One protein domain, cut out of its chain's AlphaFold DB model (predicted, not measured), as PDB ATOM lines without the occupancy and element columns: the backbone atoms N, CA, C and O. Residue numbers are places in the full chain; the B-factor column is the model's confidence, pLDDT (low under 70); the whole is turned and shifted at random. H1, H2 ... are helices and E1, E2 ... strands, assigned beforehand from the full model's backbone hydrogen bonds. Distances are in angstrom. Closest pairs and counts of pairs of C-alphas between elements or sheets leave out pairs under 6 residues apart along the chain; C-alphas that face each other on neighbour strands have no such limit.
ATOM      1  N   VAL A   7     144.788 153.906 179.901       58.62
ATOM      2  CA  VAL A   7     145.724 154.641 180.755       58.62
ATOM      3  C   VAL A   7     146.982 153.786 180.881       58.62
ATOM      4  O   VAL A   7     146.877 152.625 181.267       58.62
ATOM      5  N   ASN A   8     148.138 154.336 180.505       59.78
ATOM      6  CA  ASN A   8     149.460 153.748 180.737       59.78
ATOM      7  C   ASN A   8     150.327 154.819 181.403       59.78
ATOM      8  O   ASN A   8     150.492 155.863 180.781       59.78
ATOM      9  N   ASP A   9     150.872 154.546 182.589       59.72
ATOM     10  CA  ASP A   9     151.834 155.329 183.393       59.72
ATOM     11  C   ASP A   9     151.736 156.875 183.272       59.72
ATOM     12  O   ASP A   9     151.163 157.512 184.148       59.72
ATOM     13  N   ASP A  10     152.206 157.490 182.178       63.78
ATOM     14  CA  ASP A  10     152.209 158.954 181.965       63.78
ATOM     15  C   ASP A  10     151.401 159.431 180.738       63.78
ATOM     16  O   ASP A  10     151.546 160.561 180.268       63.78
ATOM     17  N   THR A  11     150.601 158.569 180.109       62.78
ATOM     18  CA  THR A  11     149.930 158.875 178.836       62.78
ATOM     19  C   THR A  11     148.489 158.374 178.812       62.78
ATOM     20  O   THR A  11     148.215 157.184 178.972       62.78
ATOM     21  N   ILE A  12     147.556 159.284 178.509       72.50
ATOM     22  CA  ILE A  12     146.156 158.940 178.249       72.50
ATOM     23  C   ILE A  12     145.910 158.898 176.740       72.50
ATOM     24  O   ILE A  12     146.071 159.891 176.030       72.50
ATOM     25  N   LEU A  13     145.447 157.746 176.248       80.38
ATOM     26  CA  LEU A  13     144.878 157.639 174.906       80.38
ATOM     27  C   LEU A  13     143.414 158.095 174.933       80.38
ATOM     28  O   LEU A  13     142.544 157.397 175.460       80.38
ATOM     29  N   ILE A  14     143.149 159.265 174.343       79.88
ATOM     30  CA  ILE A  14     141.815 159.879 174.262       79.88
ATOM     31  C   ILE A  14     141.284 159.802 172.826       79.88
ATOM     32  O   ILE A  14     141.994 160.093 171.863       79.88
ATOM     33  N   ASP A  15     140.004 159.449 172.671       88.06
ATOM     34  CA  ASP A  15     139.312 159.550 171.382       88.06
ATOM     35  C   ASP A  15     139.212 161.022 170.954       88.06
ATOM     36  O   ASP A  15     138.499 161.821 171.568       88.06
ATOM     37  N   PHE A  16     139.877 161.381 169.854       88.88
ATOM     38  CA  PHE A  16     139.849 162.740 169.311       88.88
ATOM     39  C   PHE A  16     138.421 163.241 169.041       88.88
ATOM     40  O   PHE A  16     138.146 164.435 169.161       88.88
ATOM     41  N   ARG A  17     137.474 162.352 168.709       91.19
ATOM     42  CA  ARG A  17     136.070 162.729 168.480       91.19
ATOM     43  C   ARG A  17     135.419 163.281 169.743       91.19
ATOM     44  O   ARG A  17     134.547 164.141 169.633       91.19
ATOM     45  N   LEU A  18     135.838 162.809 170.916       88.19
ATOM     46  CA  LEU A  18     135.362 163.295 172.206       88.19
ATOM     47  C   LEU A  18     135.880 164.709 172.477       88.19
ATOM     48  O   LEU A  18     135.082 165.583 172.810       88.19
ATOM     49  N   VAL A  19     137.164 164.958 172.213       89.50
ATOM     50  CA  VAL A  19     137.780 166.289 172.349       89.50
ATOM     51  C   VAL A  19     137.071 167.308 171.454       89.50
ATOM     52  O   VAL A  19     136.576 168.327 171.928       89.50
ATOM     53  N   PHE A  20     136.910 167.009 170.160       93.75
ATOM     54  CA  PHE A  20     136.222 167.927 169.246       93.75
ATOM     55  C   PHE A  20     134.737 168.100 169.556       93.75
ATOM     56  O   PHE A  20     134.163 169.142 169.233       93.75
ATOM     57  N   LYS A  21     134.087 167.099 170.154       93.12
ATOM     58  CA  LYS A  21     132.709 167.239 170.622       93.12
ATOM     59  C   LYS A  21     132.636 168.214 171.799       93.12
ATOM     60  O   LYS A  21     131.794 169.105 171.743       93.12
ATOM     61  N   ALA A  22     133.529 168.095 172.781       90.56
ATOM     62  CA  ALA A  22     133.611 169.014 173.915       90.56
ATOM     63  C   ALA A  22     133.872 170.458 173.452       90.56
ATOM     64  O   ALA A  22     133.120 171.360 173.804       90.56
ATOM     65  N   ILE A  23     134.826 170.660 172.535       93.88
ATOM     66  CA  ILE A  23     135.112 171.985 171.951       93.88
ATOM     67  C   ILE A  23     133.862 172.590 171.296       93.88
ATOM     68  O   ILE A  23     133.571 173.769 171.485       93.88
ATOM     69  N   ARG A  24     133.087 171.801 170.539       95.75
ATOM     70  CA  ARG A  24     131.837 172.291 169.927       95.75
ATOM     71  C   ARG A  24     130.763 172.618 170.963       95.75
ATOM     72  O   ARG A  24     130.001 173.552 170.741       95.75
ATOM     73  N   GLN A  25     130.679 171.852 172.050       93.81
ATOM     74  CA  GLN A  25     129.725 172.094 173.139       93.81
ATOM     75  C   GLN A  25     130.061 173.372 173.915       93.81
ATOM     76  O   GLN A  25     129.155 174.097 174.310       93.81
ATOM     77  N   GLU A  26     131.346 173.698 174.028       94.38
ATOM     78  CA  GLU A  26     131.857 174.917 174.659       94.38
ATOM     79  C   GLU A  26     131.954 176.110 173.686       94.38
ATOM     80  O   GLU A  26     132.744 177.030 173.883       94.38
ATOM     81  N   ASN A  27     131.158 176.117 172.607       94.50
ATOM     82  CA  ASN A  27     131.132 177.182 171.592       94.50
ATOM     83  C   ASN A  27     132.508 177.504 170.972       94.50
ATOM     84  O   ASN A  27     132.787 178.645 170.609       94.50
ATOM     85  N   GLY A  28     133.377 176.502 170.837       92.81
ATOM     86  CA  GLY A  28     134.725 176.665 170.295       92.81
ATOM     87  C   GLY A  28     135.772 177.117 171.316       92.81
ATOM     88  O   GLY A  28     136.914 177.347 170.920       92.81
ATOM     89  N   ASN A  29     135.427 177.223 172.604       94.69
ATOM     90  CA  ASN A  29     136.365 177.569 173.672       94.69
ATOM     91  C   ASN A  29     137.301 176.389 173.997       94.69
ATOM     92  O   ASN A  29     137.090 175.637 174.949       94.69
ATOM     93  N   TRP A  30     138.321 176.206 173.161       94.69
ATOM     94  CA  TRP A  30     139.294 175.125 173.296       94.69
ATOM     95  C   TRP A  30     140.199 175.286 174.525       94.69
ATOM     96  O   TRP A  30     140.568 174.274 175.104       94.69
ATOM     97  N   GLU A  31     140.486 176.517 174.964       96.50
ATOM     98  CA  GLU A  31     141.296 176.796 176.164       96.50
ATOM     99  C   GLU A  31     140.618 176.252 177.428       96.50
ATOM    100  O   GLU A  31     141.253 175.642 178.287       96.50
ATOM    101  N   LYS A  32     139.292 176.420 177.529       93.88
ATOM    102  CA  LYS A  32     138.509 175.841 178.625       93.88
ATOM    103  C   LYS A  32     138.543 174.311 178.594       93.88
ATOM    104  O   LYS A  32     138.760 173.695 179.631       93.88
ATOM    105  N   VAL A  33     138.365 173.708 177.418       92.50
ATOM    106  CA  VAL A  33     138.393 172.243 177.261       92.50
ATOM    107  C   VAL A  33     139.779 171.668 177.568       92.50
ATOM    108  O   VAL A  33     139.871 170.609 178.177       92.50
ATOM    109  N   GLU A  34     140.853 172.358 177.182       92.50
ATOM    110  CA  GLU A  34     142.228 171.984 177.528       92.50
ATOM    111  C   GLU A  34     142.437 171.996 179.043       92.50
ATOM    112  O   GLU A  34     142.906 171.005 179.602       92.50
ATOM    113  N   LYS A  35     142.012 173.071 179.715       94.56
ATOM    114  CA  LYS A  35     142.113 173.184 181.171       94.56
ATOM    115  C   LYS A  35     141.347 172.070 181.891       94.56
ATOM    116  O   LYS A  35     141.897 171.439 182.786       94.56
ATOM    117  N   GLU A  36     140.110 171.797 181.482       90.75
ATOM    118  CA  GLU A  36     139.291 170.725 182.068       90.75
ATOM    119  C   GLU A  36     139.907 169.333 181.843       90.75
ATOM    120  O   GLU A  36     139.872 168.484 182.734       90.75
ATOM    121  N   LEU A  37     140.503 169.089 180.669       88.50
ATOM    122  CA  LEU A  37     141.208 167.837 180.380       88.50
ATOM    123  C   LEU A  37     142.484 167.684 181.213       88.50
ATOM    124  O   LEU A  37     142.776 166.575 181.661       88.50
ATOM    125  N   GLN A  38     143.230 168.770 181.425       88.44
ATOM    126  CA  GLN A  38     144.424 168.762 182.264       88.44
ATOM    127  C   GLN A  38     144.071 168.497 183.733       88.44
ATOM    128  O   GLN A  38     144.671 167.620 184.343       88.44
ATOM    129  N   GLU A  39     143.057 169.176 184.276       90.06
ATOM    130  CA  GLU A  39     142.572 168.937 185.644       90.06
ATOM    131  C   GLU A  39     142.124 167.478 185.832       90.06
ATOM    132  O   GLU A  39     142.434 166.845 186.842       90.06
ATOM    133  N   TYR A  40     141.445 166.906 184.832       84.69
ATOM    134  CA  TYR A  40     141.062 165.497 184.847       84.69
ATOM    135  C   TYR A  40     142.282 164.562 184.829       84.69
ATOM    136  O   TYR A  40     142.335 163.614 185.612       84.69
ATOM    137  N   PHE A  41     143.281 164.836 183.987       82.12
ATOM    138  CA  PHE A  41     144.525 164.061 183.937       82.12
ATOM    139  C   PHE A  41     145.268 164.093 185.280       82.12
ATOM    140  O   PHE A  41     145.642 163.046 185.803       82.12
ATOM    141  N   GLU A  42     145.419 165.281 185.867       85.69
ATOM    142  CA  GLU A  42     146.052 165.462 187.175       85.69
ATOM    143  C   GLU A  42     145.274 164.732 188.277       85.69
ATOM    144  O   GLU A  42     145.882 164.131 189.160       85.69
ATOM    145  N   SER A  43     143.937 164.717 188.227       84.38
ATOM    146  CA  SER A  43     143.130 163.984 189.213       84.38
ATOM    147  C   SER A  43     143.364 162.472 189.173       84.38
ATOM    148  O   SER A  43     143.412 161.842 190.223       84.38
ATOM    149  N   LEU A  44     143.585 161.908 187.982       79.19
ATOM    150  CA  LEU A  44     143.864 160.483 187.811       79.19
ATOM    151  C   LEU A  44     145.276 160.106 188.264       79.19
ATOM    152  O   LEU A  44     145.452 159.026 188.811       79.19
ATOM    153  N   GLN A  45     146.268 160.983 188.071       71.44
ATOM    154  CA  GLN A  45     147.633 160.740 188.557       71.44
ATOM    155  C   GLN A  45     147.761 160.833 190.082       71.44
ATOM    156  O   GLN A  45     148.670 160.244 190.654       71.44
ATOM    157  N   ASN A  46     146.885 161.592 190.742       67.12
ATOM    158  CA  ASN A  46     146.896 161.742 192.201       67.12
ATOM    159  C   ASN A  46     146.079 160.657 192.937       67.12
ATOM    160  O   ASN A  46     146.051 160.672 194.168       67.12
ATOM    161  N   GLU A  47     145.388 159.763 192.220       58.41
ATOM    162  CA  GLU A  47     144.651 158.628 192.807       58.41
ATOM    163  C   GLU A  47     145.512 157.355 193.001       58.41
ATOM    164  O   GLU A  47     144.989 156.365 193.519       58.41
TER     165      GLU A  47
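AT A GLANCE: This is residues 7 to 47 of the 48 residues of an uncharacterized protein of Candidatus Beckwithbacteria bacterium (UniProt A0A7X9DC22). What shape is it? The printed part folds back on itself as a long clasp: short strand E1 and helix H1 make one side, longer helix H2 the other, the helices meeting as a V near residues 26 to 29. What is it made of? The 41 residues hold one named strand and two named helices, E1, H1, H2, mostly helix; it is only just loose, close to compact, with radius of gyration of the C-alphas 11.1 A and spans 31 by 17 by 11 A.

HOW THE PARTS SIT: What pairs with the strand? E1, residues 11 to 13, pairs with no named strand; residues 7 to 8 pair antiparallel with 11 to 12. How do the helices stand? H1, residues 16 to 25, touches H2, residues 30 to 45, through residues 30 to 33 alone; the closest C-alphas, Ile 23 and Trp 30, are 5.4 A apart. They run opposite ways at a steep tilt of 53 degrees, and in both every O i to N i+4 pair is within hydrogen-bond range. What is near E1? E1 and H1 are apart; the closest C-alphas of E1 and H2, Ile 12 and Phe 41, are 7.8 A apart.

IN THESE COORDINATES: Where does E1 begin? At C-alpha 11, (149.930, 158.875, 178.836); it is 6.5 A long. How long are the helices? From first to last C-alpha H1 spans 14.3 A and H2 22.6 A, ending at (147.633, 160.740, 188.557).

THE WHOLE: How large is it? The two farthest C-alphas, Asp 9 and Asn 27, are 32.3 A apart. Is it continuous? The printed part has no cut, and both links are tight. Where is confidence low? Residues 7 to 11 and 46 to 47 have pLDDT under 70.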